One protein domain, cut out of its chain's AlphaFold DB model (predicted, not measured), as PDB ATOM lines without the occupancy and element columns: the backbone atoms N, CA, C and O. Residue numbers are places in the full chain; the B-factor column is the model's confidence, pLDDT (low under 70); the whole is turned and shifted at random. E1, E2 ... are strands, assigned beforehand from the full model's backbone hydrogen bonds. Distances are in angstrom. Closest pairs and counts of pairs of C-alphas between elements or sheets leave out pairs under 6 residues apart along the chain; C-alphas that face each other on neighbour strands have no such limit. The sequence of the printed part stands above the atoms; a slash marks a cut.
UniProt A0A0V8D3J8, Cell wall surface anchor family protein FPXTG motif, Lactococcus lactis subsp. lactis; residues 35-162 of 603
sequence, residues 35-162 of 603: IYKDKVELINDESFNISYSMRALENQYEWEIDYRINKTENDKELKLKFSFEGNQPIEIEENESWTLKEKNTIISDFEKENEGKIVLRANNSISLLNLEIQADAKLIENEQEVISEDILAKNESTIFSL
ATOM      1  N   ILE A  35     -25.139  19.313  -9.115       75.56
ATOM      2  CA  ILE A  35     -23.961  19.605  -8.302       75.56
ATOM      3  C   ILE A  35     -22.838  18.694  -8.797       75.56
ATOM      4  O   ILE A  35     -22.987  17.472  -8.833       75.56
ATOM      5  N   TYR A  36     -21.734  19.289  -9.240       65.19
ATOM      6  CA  TYR A  36     -20.569  18.544  -9.721       65.19
ATOM      7  C   TYR A  36     -19.475  18.448  -8.667       65.19
ATOM      8  O   TYR A  36     -18.747  17.455  -8.613       65.19
ATOM      9  N   LYS A  37     -19.343  19.496  -7.854       71.81
ATOM     10  CA  LYS A  37     -18.413  19.566  -6.736       71.81
ATOM     11  C   LYS A  37     -19.116  20.233  -5.577       71.81
ATOM     12  O   LYS A  37     -19.807  21.226  -5.777       71.81
ATOM     13  N   ASP A  38     -18.909  19.695  -4.390       76.19
ATOM     14  CA  ASP A  38     -19.433  20.285  -3.174       76.19
ATOM     15  C   ASP A  38     -18.309  20.411  -2.155       76.19
ATOM     16  O   ASP A  38     -17.573  19.448  -1.924       76.19
ATOM     17  N   LYS A  39     -18.155  21.620  -1.614       81.19
ATOM     18  CA  LYS A  39     -17.226  21.990  -0.549       81.19
ATOM     19  C   LYS A  39     -15.794  21.488  -0.767       81.19
ATOM     20  O   LYS A  39     -15.170  20.889   0.106       81.19
ATOM     21  N   VAL A  40     -15.257  21.735  -1.957       72.50
ATOM     22  CA  VAL A  40     -13.855  21.473  -2.282       72.50
ATOM     23  C   VAL A  40     -12.987  22.465  -1.524       72.50
ATOM     24  O   VAL A  40     -12.988  23.657  -1.820       72.50
ATOM     25  N   GLU A  41     -12.247  21.965  -0.543       84.25
ATOM     26  CA  GLU A  41     -11.317  22.757   0.256       84.25
ATOM     27  C   GLU A  41     -10.161  23.295  -0.601       84.25
ATOM     28  O   GLU A  41      -9.536  22.547  -1.363       84.25
ATOM     29  N   LEU A  42      -9.912  24.601  -0.484       79.50
ATOM     30  CA  LEU A  42      -8.813  25.312  -1.135       79.50
ATOM     31  C   LEU A  42      -7.719  25.647  -0.120       79.50
ATOM     32  O   LEU A  42      -6.560  25.309  -0.340       79.50
ATOM     33  N   ILE A  43      -8.103  26.271   0.998       80.94
ATOM     34  CA  ILE A  43      -7.204  26.649   2.092       80.94
ATOM     35  C   ILE A  43      -7.822  26.204   3.413       80.94
ATOM     36  O   ILE A  43      -9.008  26.425   3.661       80.94
ATOM     37  N   ASN A  44      -7.001  25.597   4.261       81.38
ATOM     38  CA  ASN A  44      -7.366  25.168   5.602       81.38
ATOM     39  C   ASN A  44      -6.230  25.525   6.555       81.38
ATOM     40  O   ASN A  44      -5.390  24.691   6.887       81.38
ATOM     41  N   ASP A  45      -6.182  26.808   6.899       77.25
ATOM     42  CA  ASP A  45      -5.242  27.374   7.857       77.25
ATOM     43  C   ASP A  45      -5.926  27.518   9.223       77.25
ATOM     44  O   ASP A  45      -7.148  27.676   9.319       77.25
ATOM     45  N   GLU A  46      -5.139  27.518  10.299       78.19
ATOM     46  CA  GLU A  46      -5.660  27.772  11.649       78.19
ATOM     47  C   GLU A  46      -6.395  29.123  11.729       78.19
ATOM     48  O   GLU A  46      -7.405  29.251  12.423       78.19
ATOM     49  N   SER A  47      -5.924  30.125  10.982       78.81
ATOM     50  CA  SER A  47      -6.455  31.489  11.000       78.81
ATOM     51  C   SER A  47      -7.639  31.697  10.050       78.81
ATOM     52  O   SER A  47      -8.421  32.619  10.274       78.81
ATOM     53  N   PHE A  48      -7.783  30.901   8.983       85.25
ATOM     54  CA  PHE A  48      -8.919  30.987   8.059       85.25
ATOM     55  C   PHE A  48      -9.058  29.764   7.139       85.25
ATOM     56  O   PHE A  48      -8.091  29.085   6.800       85.25
ATOM     57  N   ASN A  49     -10.279  29.528   6.665       88.44
ATOM     58  CA  ASN A  49     -10.637  28.426   5.780       88.44
ATOM     59  C   ASN A  49     -11.360  28.953   4.544       88.44
ATOM     60  O   ASN A  49     -12.199  29.852   4.644       88.44
ATOM     61  N   ILE A  50     -11.059  28.377   3.381       89.44
ATOM     62  CA  ILE A  50     -11.721  28.695   2.116       89.44
ATOM     63  C   ILE A  50     -12.018  27.399   1.369       89.44
ATOM     64  O   ILE A  50     -11.136  26.559   1.176       89.44
ATOM     65  N   SER A  51     -13.253  27.251   0.908       86.06
ATOM     66  CA  SER A  51     -13.698  26.142   0.063       86.06
ATOM     67  C   SER A  51     -14.582  26.641  -1.071       86.06
ATOM     68  O   SER A  51     -15.046  27.777  -1.041       86.06
ATOM     69  N   TYR A  52     -14.845  25.796  -2.068       92.75
ATOM     70  CA  TYR A  52     -15.846  26.102  -3.083       92.75
ATOM     71  C   TYR A  52     -16.769  24.936  -3.422       92.75
ATOM     72  O   TYR A  52     -16.353  23.776  -3.456       92.75
ATOM     73  N   SER A  53     -18.002  25.262  -3.787       87.00
ATOM     74  CA  SER A  53     -18.943  24.356  -4.446       87.00
ATOM     75  C   SER A  53     -19.167  24.792  -5.889       87.00
ATOM     76  O   SER A  53     -19.007  25.960  -6.238       87.00
ATOM     77  N   MET A  54     -19.514  23.841  -6.755       89.88
ATOM     78  CA  MET A  54     -19.784  24.087  -8.166       89.88
ATOM     79  C   MET A  54     -21.027  23.321  -8.613       89.88
ATOM     80  O   MET A  54     -21.109  22.088  -8.497       89.88
ATOM     81  N   ARG A  55     -21.972  24.065  -9.189       85.81
ATOM     82  CA  ARG A  55     -23.201  23.533  -9.779       85.81
ATOM     83  C   ARG A  55     -23.383  24.012 -11.212       85.81
ATOM     84  O   ARG A  55     -23.003  25.123 -11.577       85.81
ATOM     85  N   ALA A  56     -23.994  23.155 -12.022       82.62
ATOM     86  CA  ALA A  56     -24.486  23.550 -13.331       82.62
ATOM     87  C   ALA A  56     -25.937  24.016 -13.241       82.62
ATOM     88  O   ALA A  56     -26.795  23.308 -12.709       82.62
ATOM     89  N   LEU A  57     -26.166  25.197 -13.803       81.81
ATOM     90  CA  LEU A  57     -27.462  25.790 -14.088       81.81
ATOM     91  C   LEU A  57     -27.772  25.591 -15.583       81.81
ATOM     92  O   LEU A  57     -26.913  25.150 -16.353       81.81
ATOM     93  N   GLU A  58     -28.993  25.905 -16.024       75.00
ATOM     94  CA  GLU A  58     -29.440  25.558 -17.387       75.00
ATOM     95  C   GLU A  58     -28.532  26.152 -18.489       75.00
ATOM     96  O   GLU A  58     -28.230  25.483 -19.477       75.00
ATOM     97  N   ASN A  59     -28.029  27.378 -18.294       79.50
ATOM     98  CA  ASN A  59     -27.229  28.115 -19.289       79.50
ATOM     99  C   ASN A  59     -25.873  28.638 -18.776       79.50
ATOM    100  O   ASN A  59     -25.161  29.338 -19.504       79.50
ATOM    101  N   GLN A  60     -25.514  28.330 -17.532       89.19
ATOM    102  CA  GLN A  60     -24.303  28.833 -16.885       89.19
ATOM    103  C   GLN A  60     -23.814  27.875 -15.793       89.19
ATOM    104  O   GLN A  60     -24.575  27.065 -15.267       89.19
ATOM    105  N   TYR A  61     -22.540  27.980 -15.448       91.19
ATOM    106  CA  TYR A  61     -21.979  27.372 -14.254       91.19
ATOM    107  C   TYR A  61     -21.956  28.404 -13.140       91.19
ATOM    108  O   TYR A  61     -21.745  29.596 -13.384       91.19
ATOM    109  N   GLU A  62     -22.175  27.924 -11.924       93.75
ATOM    110  CA  GLU A  62     -22.088  28.728 -10.718       93.75
ATOM    111  C   GLU A  62     -21.076  28.109  -9.756       93.75
ATOM    112  O   GLU A  62     -21.122  26.902  -9.487       93.75
ATOM    113  N   TRP A  63     -20.180  28.948  -9.241       93.75
ATOM    114  CA  TRP A  63     -19.268  28.619  -8.153       93.75
ATOM    115  C   TRP A  63     -19.641  29.433  -6.924       93.75
ATOM    116  O   TRP A  63     -19.842  30.643  -7.008       93.75
ATOM    117  N   GLU A  64     -19.700  28.765  -5.786       95.12
ATOM    118  CA  GLU A  64     -19.924  29.377  -4.484       95.12
ATOM    119  C   GLU A  64     -18.632  29.216  -3.690       95.12
ATOM    120  O   GLU A  64     -18.218  28.088  -3.443       95.12
ATOM    121  N   ILE A  65     -17.953  30.320  -3.377       94.00
ATOM    122  CA  ILE A  65     -16.739  30.339  -2.560       94.00
ATOM    123  C   ILE A  65     -17.150  30.640  -1.122       94.00
ATOM    124  O   ILE A  65     -17.541  31.769  -0.813       94.00
ATOM    125  N   ASP A  66     -17.054  29.646  -0.249       93.19
ATOM    126  CA  ASP A  66     -17.242  29.811   1.188       93.19
ATOM    127  C   ASP A  66     -15.914  30.229   1.825       93.19
ATOM    128  O   ASP A  66     -14.877  29.605   1.579       93.19
ATOM    129  N   TYR A  67     -15.941  31.254   2.674       92.94
ATOM    130  CA  TYR A  67     -14.783  31.679   3.456       92.94
ATOM    131  C   TYR A  67     -15.144  31.819   4.937       92.94
ATOM    132  O   TYR A  67     -16.264  32.200   5.284       92.94
ATOM    133  N   ARG A  68     -14.176  31.543   5.813       91.88
ATOM    134  CA  ARG A  68     -14.261  31.779   7.258       91.88
ATOM    135  C   ARG A  68     -12.914  32.247   7.793       91.88
ATOM    136  O   ARG A  68     -11.925  31.547   7.638       91.88
ATOM    137  N   ILE A  69     -12.882  33.396   8.448       88.31
ATOM    138  CA  ILE A  69     -11.775  33.907   9.254       88.31
ATOM    139  C   ILE A  69     -12.021  33.467  10.694       88.31
ATOM    140  O   ILE A  69     -13.048  33.811  11.284       88.31
ATOM    141  N   ASN A  70     -11.082  32.710  11.254       83.00
ATOM    142  CA  ASN A  70     -11.153  32.210  12.618       83.00
ATOM    143  C   ASN A  70     -10.509  33.203  13.584       83.00
ATOM    144  O   ASN A  70      -9.432  33.752  13.335       83.00
ATOM    145  N   LYS A  71     -11.139  33.384  14.744       77.25
ATOM    146  CA  LYS A  71     -10.594  34.217  15.810       77.25
ATOM    147  C   LYS A  71      -9.335  33.582  16.409       77.25
ATOM    148  O   LYS A  71      -9.386  32.470  16.926       77.25
ATOM    149  N   THR A  72      -8.226  34.319  16.409       65.50
ATOM    150  CA  THR A  72      -6.938  33.875  16.978       65.50
ATOM    151  C   THR A  72      -6.656  34.519  18.344       65.50
ATOM    152  O   THR A  72      -7.220  35.564  18.674       65.50
ATOM    153  N   GLU A  73      -5.775  33.918  19.156       56.84
ATOM    154  CA  GLU A  73      -5.466  34.381  20.529       56.84
ATOM    155  C   GLU A  73      -4.819  35.784  20.602       56.84
ATOM    156  O   GLU A  73      -4.873  36.425  21.650       56.84
ATOM    157  N   ASN A  74      -4.258  36.296  19.498       63.69
ATOM    158  CA  ASN A  74      -3.393  37.488  19.477       63.69
ATOM    159  C   ASN A  74      -4.044  38.758  18.888       63.69
ATOM    160  O   ASN A  74      -3.330  39.652  18.441       63.69
ATOM    161  N   ASP A  75      -5.381  38.850  18.843       64.31
ATOM    162  CA  ASP A  75      -6.110  40.009  18.280       64.31
ATOM    163  C   ASP A  75      -5.777  40.335  16.798       64.31
ATOM    164  O   ASP A  75      -6.025  41.448  16.330       64.31
ATOM    165  N   LYS A  76      -5.247  39.361  16.043       81.06
ATOM    166  CA  LYS A  76      -4.900  39.481  14.618       81.06
ATOM    167  C   LYS A  76      -6.160  39.657  13.766       81.06
ATOM    168  O   LYS A  76      -7.067  38.831  13.835       81.06
ATOM    169  N   GLU A  77      -6.186  40.699  12.942       89.44
ATOM    170  CA  GLU A  77      -7.216  40.915  11.919       89.44
ATOM    171  C   GLU A  77      -6.707  40.425  10.563       89.44
ATOM    172  O   GLU A  77      -5.542  40.645  10.219       89.44
ATOM    173  N   LEU A  78      -7.573  39.782   9.784       90.25
ATOM    174  CA  LEU A  78      -7.266  39.312   8.438       90.25
ATOM    175  C   LEU A  78      -8.101  40.041   7.397       90.25
ATOM    176  O   LEU A  78      -9.264  40.362   7.623       90.25
ATOM    177  N   LYS A  79      -7.491  40.266   6.236       92.19
ATOM    178  CA  LYS A  79      -8.148  40.771   5.036       92.19
ATOM    179  C   LYS A  79      -7.884  39.805   3.894       92.19
ATOM    180  O   LYS A  79      -6.724  39.512   3.599       92.19
ATOM    181  N   LEU A  80      -8.941  39.341   3.244       92.19
ATOM    182  CA  LEU A  80      -8.865  38.401   2.134       92.19
ATOM    183  C   LEU A  80      -9.035  39.135   0.804       92.19
ATOM    184  O   LEU A  80      -9.828  40.069   0.674       92.19
ATOM    185  N   LYS A  81      -8.284  38.701  -0.204       92.38
ATOM    186  CA  LYS A  81      -8.389  39.174  -1.583       92.38
ATOM    187  C   LYS A  81      -8.519  37.978  -2.510       92.38
ATOM    188  O   LYS A  81      -7.671  37.089  -2.484       92.38
ATOM    189  N   PHE A  82      -9.552  38.004  -3.349       92.88
ATOM    190  CA  PHE A  82      -9.794  37.001  -4.384       92.88
ATOM    191  C   PHE A  82      -9.668  37.643  -5.763       92.88
ATOM    192  O   PHE A  82     -10.336  38.643  -6.044       92.88
ATOM    193  N   SER A  83      -8.835  37.059  -6.623       90.69
ATOM    194  CA  SER A  83      -8.707  37.441  -8.032       90.69
ATOM    195  C   SER A  83      -9.117  36.270  -8.922       90.69
ATOM    196  O   SER A  83      -8.585  35.171  -8.784       90.69
ATOM    197  N   PHE A  84     -10.046  36.501  -9.850       90.62
ATOM    198  CA  PHE A  84     -10.561  35.459 -10.741       90.62
ATOM    199  C   PHE A  84     -10.101  35.660 -12.186       90.62
ATOM    200  O   PHE A  84     -10.421  36.666 -12.830       90.62
ATOM    201  N   GLU A  85      -9.420  34.657 -12.733       87.25
ATOM    202  CA  GLU A  85      -8.983  34.620 -14.127       87.25
ATOM    203  C   GLU A  85      -9.709  33.501 -14.876       87.25
ATOM    204  O   GLU A  85      -9.590  32.328 -14.538       87.25
ATOM    205  N   GLY A  86     -10.456  33.846 -15.924       83.94
ATOM    206  CA  GLY A  86     -11.158  32.863 -16.743       83.94
ATOM    207  C   GLY A  86     -11.136  33.217 -18.220       83.94
ATOM    208  O   GLY A  86     -10.950  34.372 -18.605       83.94
ATOM    209  N   ASN A  87     -11.349  32.212 -19.069       80.62
ATOM    210  CA  ASN A  87     -11.378  32.401 -20.523       80.62
ATOM    211  C   ASN A  87     -12.734  32.901 -21.061       80.62
ATOM    212  O   ASN A  87     -12.888  33.068 -22.271       80.62
ATOM    213  N   GLN A  88     -13.703  33.140 -20.176       87.25
ATOM    214  CA  GLN A  88     -15.011  33.730 -20.460       87.25
ATOM    215  C   GLN A  88     -15.320  34.842 -19.444       87.25
ATOM    216  O   GLN A  88     -14.677  34.898 -18.395       87.25
ATOM    217  N   PRO A  89     -16.283  35.742 -19.725       87.44
ATOM    218  CA  PRO A  89     -16.756  36.710 -18.739       87.44
ATOM    219  C   PRO A  89     -17.277  36.020 -17.469       87.44
ATOM    220  O   PRO A  89     -18.042  35.060 -17.565       87.44
ATOM    221  N   ILE A  90     -16.864  36.534 -16.308       90.75
ATOM    222  CA  ILE A  90     -17.268  36.069 -14.976       90.75
ATOM    223  C   ILE A  90     -18.101  37.182 -14.345       90.75
ATOM    224  O   ILE A  90     -17.681  38.341 -14.335       90.75
ATOM    225  N   GLU A  91     -19.275  36.832 -13.845       90.44
ATOM    226  CA  GLU A  91     -20.133  37.702 -13.052       90.44
ATOM    227  C   GLU A  91     -19.958  37.349 -11.574       90.44
ATOM    228  O   GLU A  91     -20.008  36.175 -11.213       90.44
ATOM    229  N   ILE A  92     -19.722  38.355 -10.734       89.31
ATOM    230  CA  ILE A  92     -19.583  38.204  -9.281       89.31
ATOM    231  C   ILE A  92     -20.829  38.819  -8.653       89.31
ATOM    232  O   ILE A  92     -21.147  39.971  -8.951       89.31
ATOM    233  N   GLU A  93     -21.535  38.066  -7.815       86.25
ATOM    234  CA  GLU A  93     -22.702  38.578  -7.096       86.25
ATOM    235  C   GLU A  93     -22.262  39.622  -6.058       86.25
ATOM    236  O   GLU A  93     -21.302  39.402  -5.316       86.25
ATOM    237  N   GLU A  94     -22.926  40.784  -6.037       73.44
ATOM    238  CA  GLU A  94     -22.586  41.868  -5.110       73.44
ATOM    239  C   GLU A  94     -22.773  41.413  -3.655       73.44
ATOM    240  O   GLU A  94     -23.815  40.876  -3.283       73.44
ATOM    241  N   ASN A  95     -21.759  41.659  -2.825       74.38
ATOM    242  CA  ASN A  95     -21.761  41.340  -1.401       74.38
ATOM    243  C   ASN A  95     -21.363  42.601  -0.617       74.38
ATOM    244  O   ASN A  95     -20.325  43.198  -0.898       74.38
ATOM    245  N   GLU A  96     -22.182  43.011   0.358       67.75
ATOM    246  CA  GLU A  96     -21.982  44.254   1.124       67.75
ATOM    247  C   GLU A  96     -20.661  44.283   1.919       67.75
ATOM    248  O   GLU A  96     -20.142  45.364   2.194       67.75
ATOM    249  N   SER A  97     -20.092  43.118   2.245       72.56
ATOM    250  CA  SER A  97     -18.841  42.973   3.005       72.56
ATOM    251  C   SER A  97     -17.580  42.937   2.131       72.56
ATOM    252  O   SER A  97     -16.474  42.803   2.655       72.56
ATOM    253  N   TRP A  98     -17.716  43.034   0.801       87.38
ATOM    254  CA  TRP A  98     -16.598  42.941  -0.139       87.38
ATOM    255  C   TRP A  98     -16.612  44.079  -1.151       87.38
ATOM    256  O   TRP A  98     -17.604  44.363  -1.815       87.38
ATOM    257  N   THR A  99     -15.457  44.717  -1.330       85.75
ATOM    258  CA  THR A  99     -15.299  45.805  -2.295       85.75
ATOM    259  C   THR A  99     -14.679  45.289  -3.590       85.75
ATOM    260  O   THR A  99     -13.560  44.766  -3.590       85.75
ATOM    261  N   LEU A 100     -15.355  45.511  -4.720       83.69
ATOM    262  CA  LEU A 100     -14.784  45.305  -6.053       83.69
ATOM    263  C   LEU A 100     -13.725  46.385  -6.338       83.69
ATOM    264  O   LEU A 100     -14.030  47.580  -6.330       83.69
ATOM    265  N   LYS A 101     -12.472  45.982  -6.578       75.44
ATOM    266  CA  LYS A 101     -11.345  46.913  -6.800       75.44
ATOM    267  C   LYS A 101     -10.951  47.035  -8.268       75.44
ATOM    268  O   LYS A 101     -10.684  48.140  -8.734       75.44
ATOM    269  N   GLU A 102     -10.935  45.916  -8.986       74.56
ATOM    270  CA  GLU A 102     -10.573  45.806 -10.405       74.56
ATOM    271  C   GLU A 102     -11.475  44.767 -11.092       74.56
ATOM    272  O   GLU A 102     -12.323  44.142 -10.450       74.56
ATOM    273  N   LYS A 103     -11.328  44.573 -12.410       68.88
ATOM    274  CA  LYS A 103     -12.117  43.574 -13.141       68.88
ATOM    275  C   LYS A 103     -11.807  42.179 -12.580       68.88
ATOM    276  O   LYS A 103     -10.703  41.691 -12.775       68.88
ATOM    277  N   ASN A 104     -12.799  41.559 -11.942       83.75
ATOM    278  CA  ASN A 104     -12.731  40.237 -11.311       83.75
ATOM    279  C   ASN A 104     -11.838  40.134 -10.055       83.75
ATOM    280  O   ASN A 104     -11.424  39.030  -9.707       83.75
ATOM    281  N   THR A 105     -11.562  41.244  -9.360       88.44
ATOM    282  CA  THR A 105     -10.859  41.215  -8.064       88.44
ATOM    283  C   THR A 105     -11.690  41.875  -6.977       88.44
ATOM    284  O   THR A 105     -12.030  43.061  -7.072       88.44
ATOM    285  N   ILE A 106     -11.959  41.118  -5.917       91.81
ATOM    286  CA  ILE A 106     -12.696  41.564  -4.733       91.81
ATOM    287  C   ILE A 106     -11.811  41.475  -3.490       91.81
ATOM    288  O   ILE A 106     -10.944  40.605  -3.393       91.81
ATOM    289  N   ILE A 107     -12.015  42.397  -2.551       91.25
ATOM    290  CA  ILE A 107     -11.252  42.469  -1.300       91.25
ATOM    291  C   ILE A 107     -12.211  42.705  -0.130       91.25
ATOM    292  O   ILE A 107     -13.098  43.557  -0.245       91.25
ATOM    293  N   SER A 108     -12.024  41.976   0.969       91.88
ATOM    294  CA  SER A 108     -12.743  42.192   2.230       91.88
ATOM    295  C   SER A 108     -12.179  43.389   3.011       91.88
ATOM    296  O   SER A 108     -11.152  43.967   2.641       91.88
ATOM    297  N   ASP A 109     -12.818  43.743   4.123       90.44
ATOM    298  CA  ASP A 109     -12.192  44.573   5.157       90.44
ATOM    299  C   ASP A 109     -11.306  43.723   6.092       90.44
ATOM    300  O   ASP A 109     -11.265  42.493   5.984       90.44
ATOM    301  N   PHE A 110     -10.539  44.382   6.969       89.94
ATOM    302  CA  PHE A 110      -9.784  43.714   8.034       89.94
ATOM    303  C   PHE A 110     -10.728  43.310   9.165       89.94
ATOM    304  O   PHE A 110     -11.343  44.171   9.796       89.94
ATOM    305  N   GLU A 111     -10.820  42.012   9.437       87.69
ATOM    306  CA  GLU A 111     -11.757  41.461  10.414       87.69
ATOM    307  C   GLU A 111     -11.089  40.400  11.294       87.69
ATOM    308  O   GLU A 111     -10.211  39.656  10.858       87.69
ATOM    309  N   LYS A 112     -11.496  40.339  12.566       84.94
ATOM    310  CA  LYS A 112     -10.989  39.348  13.538       84.94
ATOM    311  C   LYS A 112     -11.648  37.983  13.391       84.94
ATOM    312  O   LYS A 112     -11.081  36.975  13.793       84.94
ATOM    313  N   GLU A 113     -12.879  37.988  12.907       86.88
ATOM    314  CA  GLU A 113     -13.741  36.830  12.738       86.88
ATOM    315  C   GLU A 113     -14.815  37.233  11.731       86.88
ATOM    316  O   GLU A 113     -15.470  38.261  11.914       86.88
ATOM    317  N   ASN A 114     -14.958  36.467  10.657       86.94
ATOM    318  CA  ASN A 114     -16.012  36.657   9.667       86.94
ATOM    319  C   ASN A 114     -16.242  35.350   8.920       86.94
ATOM    320  O   ASN A 114     -15.309  34.583   8.717       86.94
ATOM    321  N   GLU A 115     -17.455  35.107   8.458       90.12
ATOM    322  CA  GLU A 115     -17.742  34.032   7.521       90.12
ATOM    323  C   GLU A 115     -18.748  34.503   6.483       90.12
ATOM    324  O   GLU A 115     -19.605  35.344   6.752       90.12
ATOM    325  N   GLY A 116     -18.645  33.968   5.275       89.44
ATOM    326  CA  GLY A 116     -19.523  34.388   4.203       89.44
ATOM    327  C   GLY A 116     -19.328  33.599   2.925       89.44
ATOM    328  O   GLY A 116     -18.584  32.619   2.867       89.44
ATOM    329  N   LYS A 117     -20.045  34.051   1.896       91.12
ATOM    330  CA  LYS A 117     -20.110  33.401   0.590       91.12
ATOM    331  C   LYS A 117     -19.936  34.418  -0.523       91.12
ATOM    332  O   LYS A 117     -20.547  35.488  -0.491       91.12
ATOM    333  N   ILE A 118     -19.137  34.054  -1.519       92.69
ATOM    334  CA  ILE A 118     -19.001  34.782  -2.780       92.69
ATOM    335  C   ILE A 118     -19.527  33.894  -3.899       92.69
ATOM    336  O   ILE A 118     -19.027  32.790  -4.101       92.69
ATOM    337  N   VAL A 119     -20.514  34.383  -4.646       92.12
ATOM    338  CA  VAL A 119     -21.106  33.645  -5.765       92.12
ATOM    339  C   VAL A 119     -20.571  34.188  -7.086       92.12
ATOM    340  O   VAL A 119     -20.529  35.397  -7.310       92.12
ATOM    341  N   LEU A 120     -20.162  33.274  -7.961       93.00
ATOM    342  CA  LEU A 120     -19.591  33.548  -9.275       93.00
ATOM    343  C   LEU A 120     -20.397  32.802 -10.331       93.00
ATOM    344  O   LEU A 120     -20.657  31.611 -10.174       93.00
ATOM    345  N   ARG A 121     -20.730  33.460 -11.438       93.25
ATOM    346  CA  ARG A 121     -21.435  32.848 -12.571       93.25
ATOM    347  C   ARG A 121     -20.661  33.064 -13.865       93.25
ATOM    348  O   ARG A 121     -20.144  34.151 -14.118       93.25
ATOM    349  N   ALA A 122     -20.583  32.035 -14.703       91.19
ATOM    350  CA  ALA A 122     -20.033  32.147 -16.052       91.19
ATOM    351  C   ALA A 122     -20.765  31.223 -17.027       91.19
ATOM    352  O   ALA A 122     -21.286  30.179 -16.651       91.19
ATOM    353  N   ASN A 123     -20.787  31.584 -18.309       88.81
ATOM    354  CA  ASN A 123     -21.432  30.777 -19.349       88.81
ATOM    355  C   ASN A 123     -20.821  29.360 -19.442       88.81
ATOM    356  O   ASN A 123     -19.605  29.212 -19.331       88.81
ATOM    357  N   ASN A 124     -21.632  28.346 -19.778       83.69
ATOM    358  CA  ASN A 124     -21.220  26.938 -19.964       83.69
ATOM    359  C   ASN A 124     -20.109  26.702 -21.016       83.69
ATOM    360  O   ASN A 124     -19.603  25.591 -21.151       83.69
ATOM    361  N   SER A 125     -19.740  27.729 -21.784       82.06
ATOM    362  CA  SER A 125     -18.607  27.724 -22.721       82.06
ATOM    363  C   SER A 125     -17.249  27.970 -22.046       82.06
ATOM    364  O   SER A 125     -16.219  27.919 -22.720       82.06
ATOM    365  N   ILE A 126     -17.228  28.296 -20.750       83.88
ATOM    366  CA  ILE A 126     -15.993  28.444 -19.978       83.88
ATOM    367  C   ILE A 126     -15.263  27.106 -19.909       83.88
ATOM    368  O   ILE A 126     -15.871  26.054 -19.741       83.88
ATOM    369  N   SER A 127     -13.948  27.148 -20.086       78.69
ATOM    370  CA  SER A 127     -13.088  25.962 -20.025       78.69
ATOM    371  C   SER A 127     -11.844  26.181 -19.168       78.69
ATOM    372  O   SER A 127     -10.999  25.296 -19.083       78.69
ATOM    373  N   LEU A 128     -11.710  27.371 -18.577       79.06
ATOM    374  CA  LEU A 128     -10.662  27.729 -17.634       79.06
ATOM    375  C   LEU A 128     -11.221  28.741 -16.632       79.06
ATOM    376  O   LEU A 128     -11.781  29.759 -17.048       79.06
ATOM    377  N   LEU A 129     -11.022  28.469 -15.343       86.25
ATOM    378  CA  LEU A 129     -11.295  29.389 -14.247       86.25
ATOM    379  C   LEU A 129     -10.278  29.152 -13.127       86.25
ATOM    380  O   LEU A 129     -10.248  28.074 -12.540       86.25
ATOM    381  N   ASN A 130      -9.464  30.159 -12.837       84.69
ATOM    382  CA  ASN A 130      -8.488  30.168 -11.759       84.69
ATOM    383  C   ASN A 130      -8.894  31.198 -10.699       84.69
ATOM    384  O   ASN A 130      -9.333  32.300 -11.032       84.69
ATOM    385  N   LEU A 131      -8.718  30.832  -9.433       89.75
ATOM    386  CA  LEU A 131      -8.904  31.674  -8.258       89.75
ATOM    387  C   LEU A 131      -7.549  31.873  -7.585       89.75
ATOM    388  O   LEU A 131      -6.963  30.914  -7.092       89.75
ATOM    389  N   GLU A 132      -7.066  33.108  -7.559       87.94
ATOM    390  CA  GLU A 132      -5.916  33.510  -6.755       87.94
ATOM    391  C   GLU A 132      -6.387  34.085  -5.415       87.94
ATOM    392  O   GLU A 132      -7.223  34.994  -5.380       87.94
ATOM    393  N   ILE A 133      -5.844  33.559  -4.322       89.31
ATOM    394  CA  ILE A 133      -6.163  33.943  -2.952       89.31
ATOM    395  C   ILE A 133      -4.939  34.592  -2.316       89.31
ATOM    396  O   ILE A 133      -3.856  34.015  -2.304       89.31
ATOM    397  N   GLN A 134      -5.146  35.766  -1.729       88.50
ATOM    398  CA  GLN A 134      -4.168  36.458  -0.899       88.50
ATOM    399  C   GLN A 134      -4.807  36.782   0.457       88.50
ATOM    400  O   GLN A 134      -5.965  37.207   0.516       88.50
ATOM    401  N   ALA A 135      -4.045  36.617   1.539       88.88
ATOM    402  CA  ALA A 135      -4.440  37.038   2.879       88.88
ATOM    403  C   ALA A 135      -3.414  38.019   3.449       88.88
ATOM    404  O   ALA A 135      -2.223  37.720   3.482       88.88
ATOM    405  N   ASP A 136      -3.876  39.167   3.935       89.00
ATOM    406  CA  ASP A 136      -3.047  40.141   4.646       89.00
ATOM    407  C   ASP A 136      -3.410  40.118   6.133       89.00
ATOM    408  O   ASP A 136      -4.586  40.027   6.487       89.00
ATOM    409  N   ALA A 137      -2.416  40.253   7.009       88.31
ATOM    410  CA  ALA A 137      -2.625  40.347   8.448       88.31
ATOM    411  C   ALA A 137      -2.352  41.747   8.976       88.31
ATOM    412  O   ALA A 137      -1.363  42.380   8.607       88.31
ATOM    413  N   LYS A 138      -3.179  42.181   9.921       88.31
ATOM    414  CA  LYS A 138      -2.978  43.393  10.706       88.31
ATOM    415  C   LYS A 138      -2.840  43.030  12.183       88.31
ATOM    416  O   LYS A 138      -3.677  42.324  12.744       88.31
ATOM    417  N   LEU A 139      -1.772  43.524  12.800       85.50
ATOM    418  CA  LEU A 139      -1.465  43.369  14.221       85.50
ATOM    419  C   LEU A 139      -1.260  44.745  14.856       85.50
ATOM    420  O   LEU A 139      -0.773  45.670  14.206       85.50
ATOM    421  N   ILE A 140      -1.614  44.877  16.134       73.12
ATOM    422  CA  ILE A 140      -1.303  46.069  16.928       73.12
ATOM    423  C   ILE A 140      -0.135  45.725  17.848       73.12
ATOM    424  O   ILE A 140      -0.306  45.045  18.857       73.12
ATOM    425  N   GLU A 141       1.053  46.218  17.516       72.44
ATOM    426  CA  GLU A 141       2.259  46.058  18.327       72.44
ATOM    427  C   GLU A 141       2.664  47.422  18.898       72.44
ATOM    428  O   GLU A 141       2.843  48.387  18.160       72.44
ATOM    429  N   ASN A 142       2.809  47.532  20.225       69.94
ATOM    430  CA  ASN A 142       3.197  48.779  20.907       69.94
ATOM    431  C   ASN A 142       2.333  50.008  20.531       69.94
ATOM    432  O   ASN A 142       2.868  51.091  20.298       69.94
ATOM    433  N   GLU A 143       1.005  49.841  20.460       69.31
ATOM    434  CA  GLU A 143       0.036  50.880  20.045       69.31
ATOM    435  C   GLU A 143       0.188  51.365  18.583       69.31
ATOM    436  O   GLU A 143      -0.390  52.384  18.205       69.31
ATOM    437  N   GLN A 144       0.933  50.639  17.740       69.69
ATOM    438  CA  GLN A 144       1.073  50.914  16.309       69.69
ATOM    439  C   GLN A 144       0.549  49.750  15.462       69.69
ATOM    440  O   GLN A 144       0.746  48.582  15.789       69.69
ATOM    441  N   GLU A 145      -0.125  50.081  14.360       81.88
ATOM    442  CA  GLU A 145      -0.626  49.094  13.403       81.88
ATOM    443  C   GLU A 145       0.510  48.620  12.487       81.88
ATOM    444  O   GLU A 145       1.129  49.417  11.781       81.88
ATOM    445  N   VAL A 146       0.761  47.312  12.483       82.56
ATOM    446  CA  VAL A 146       1.703  46.637  11.588       82.56
ATOM    447  C   VAL A 146       0.898  45.759  10.634       82.56
ATOM    448  O   VAL A 146       0.164  44.873  11.072       82.56
ATOM    449  N   ILE A 147       1.027  46.008   9.328       85.81
ATOM    450  CA  ILE A 147       0.384  45.208   8.279       85.81
ATOM    451  C   ILE A 147       1.447  44.335   7.612       85.81
ATOM    452  O   ILE A 147       2.466  44.841   7.145       85.81
ATOM    453  N   SER A 148       1.193  43.031   7.572       82.19
ATOM    454  CA  SER A 148       1.955  42.056   6.793       82.19
ATOM    455  C   SER A 148       1.106  41.626   5.603       82.19
ATOM    456  O   SER A 148       0.025  41.071   5.789       82.19
ATOM    457  N   GLU A 149       1.576  41.915   4.395       81.88
ATOM    458  CA  GLU A 149       0.907  41.493   3.162       81.88
ATOM    459  C   GLU A 149       1.298  40.060   2.799       81.88
ATOM    460  O   GLU A 149       2.444  39.666   3.019       81.88
ATOM    461  N   ASP A 150       0.345  39.319   2.230       77.06
ATOM    462  CA  ASP A 150       0.522  37.952   1.728       77.06
ATOM    463  C   ASP A 150       1.154  37.003   2.761       77.06
ATOM    464  O   ASP A 150       2.269  36.496   2.625       77.06
ATOM    465  N   ILE A 151       0.424  36.810   3.862       77.19
ATOM    466  CA  ILE A 151       0.825  35.939   4.972       77.19
ATOM    467  C   ILE A 151       0.660  34.447   4.669       77.19
ATOM    468  O   ILE A 151       1.044  33.625   5.500       77.19
ATOM    469  N   LEU A 152       0.091  34.101   3.512       73.25
ATOM    470  CA  LEU A 152       0.091  32.732   3.015       73.25
ATOM    471  C   LEU A 152       1.540  32.331   2.742       73.25
ATOM    472  O   LEU A 152       2.311  33.074   2.130       73.25
ATOM    473  N   ALA A 153       1.964  31.178   3.260       55.44
ATOM    474  CA  ALA A 153       3.344  30.749   3.094       55.44
ATOM    475  C   ALA A 153       3.663  30.671   1.592       55.44
ATOM    476  O   ALA A 153       2.908  30.067   0.840       55.44
ATOM    477  N   LYS A 154       4.825  31.178   1.147       45.41
ATOM    478  CA  LYS A 154       5.293  31.119  -0.263       45.41
ATOM    479  C   LYS A 154       5.341  29.708  -0.892       45.41
ATOM    480  O   LYS A 154       5.728  29.560  -2.047       45.41
ATOM    481  N   ASN A 155       4.998  28.679  -0.119       36.03
ATOM    482  CA  ASN A 155       5.012  27.263  -0.457       36.03
ATOM    483  C   ASN A 155       3.587  26.688  -0.623       36.03
ATOM    484  O   ASN A 155       3.455  25.518  -0.978       36.03
ATOM    485  N   GLU A 156       2.544  27.469  -0.333       46.31
ATOM    486  CA  GLU A 156       1.141  27.132  -0.568       46.31
ATOM    487  C   GLU A 156       0.737  27.654  -1.949       46.31
ATOM    488  O   GLU A 156       1.115  28.758  -2.343       46.31
ATOM    489  N   SER A 157       0.014  26.845  -2.729       50.81
ATOM    490  CA  SER A 157      -0.512  27.315  -4.012       50.81
ATOM    491  C   SER A 157      -1.528  28.411  -3.721       50.81
ATOM    492  O   SER A 157      -2.602  28.119  -3.216       50.81
ATOM    493  N   THR A 158      -1.205  29.664  -4.029       68.62
ATOM    494  CA  THR A 158      -2.158  30.776  -3.914       68.62
ATOM    495  C   THR A 158      -3.137  30.797  -5.085       68.62
ATOM    496  O   THR A 158      -4.166  31.450  -4.997       68.62
ATOM    497  N   ILE A 159      -2.853  30.055  -6.164       78.69
ATOM    498  CA  ILE A 159      -3.685  29.951  -7.368       78.69
ATOM    499  C   ILE A 159      -4.325  28.559  -7.437       78.69
ATOM    500  O   ILE A 159      -3.634  27.540  -7.390       78.69
ATOM    501  N   PHE A 160      -5.645  28.517  -7.604       77.69
ATOM    502  CA  PHE A 160      -6.450  27.301  -7.650       77.69
ATOM    503  C   PHE A 160      -7.264  27.234  -8.939       77.69
ATOM    504  O   PHE A 160      -8.080  28.113  -9.208       77.69
ATOM    505  N   SER A 161      -7.102  26.167  -9.722       83.69
ATOM    506  CA  SER A 161      -7.992  25.895 -10.857       83.69
ATOM    507  C   SER A 161      -9.311  25.300 -10.365       83.69
ATOM    508  O   SER A 161      -9.340  24.212  -9.784       83.69
ATOM    509  N   LEU A 162     -10.412  26.012 -10.602       83.62
ATOM    510  CA  LEU A 162     -11.750  25.578 -10.215       83.62
ATOM    511  C   LEU A 162     -12.299  24.571 -11.230       83.62
ATOM    512  O   LEU A 162     -12.085  24.687 -12.438       83.62
TER     513      LEU A 162
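Overview. This is residues 35 to 162 of the 603 residues of the protein "Cell wall surface anchor family protein FPXTG motif" of Lactococcus lactis subsp. lactis (UniProt A0A0V8D3J8). Two strongly twisted sheets lie face to face as an elongated sandwich, their strands running roughly along its length. One sheet holds E1, E2, E3, E8 and E5; the other holds E4, E6, E7, E9, E10 and E11, and its hairpin of E9 and E10 reaches to one end of the long axis. The printed part has 128 residues with eleven named strands, E1 to E11 in chain order, and no named helix, and its class is all strand. The first sheet has the order E1, E2, E3, E8, E5, all antiparallel; the second is branched at E9, its neighbour pairs also antiparallel. The whole is compact, with a radius of gyration of the C-alphas of 15.4 A, and spans 55 by 26 by 26 A, a rod.

Arrangement. In the branched sheet, E9, residues 129 to 141, has E4, residues 77 to 86, on one side, with N 79 and O 136 2.9 A apart. On the other side of E9 are E10, residues 144 to 148, with N 139 and O 146 at 2.9 A, and E11, residues 159 to 161, with N 131 and O 160 at 2.8 A. This pairing is staggered: E11 is beside residues 129 to 132 of E9, E10 beside 136 to 141. E7, residues 105 to 108, lies on the other side of E4 from E9, with N 82 and O 106 at 3.0 A; E6, residues 98 to 102, forms a hairpin with E7, with N 99 and O 107 at 2.8 A. In the other sheet, E1, residues 35 to 44, E2, residues 48 to 56, and E3, residues 60 to 69, form a meander, each strand the antiparallel neighbour of the one before; N 40 and O 52 are 2.8 A apart, N 51 and O 66 2.9 A. E8, residues 114 to 123, is the antiparallel neighbour of E3, with N 65 and O 118 at 2.8 A, and E5, residues 90 to 92, is an edge strand and the antiparallel neighbour of E8, with N 91 and O 121 at 2.8 A. The facing parts of this sandwich are 10.2 A centre to centre, the strands at 21 degrees.

Along the chain. E1 begins at C-alpha 35 (-23.961, 19.605, -8.302). E9 measures 39.0 A, from C-alpha 129 (-11.295, 29.389, -14.247) to C-alpha 141 (2.259, 46.058, 18.327). E8 measures 30.1 A, E4 30.0 A, E3 29.4 A, E2 27.5 A and E1 22.4 A. E11 ends at C-alpha 161 (-7.992, 25.895, -10.857).

Size, cuts and confidence. The C-alphas of Glu 58 and Asn 142 are the two farthest apart, 55.4 A. The printed part has no cut and no long link. The mean pLDDT of the printed part is 82.1; 16 residues are under 70, among them residues 72 to 75 and 153 to 158.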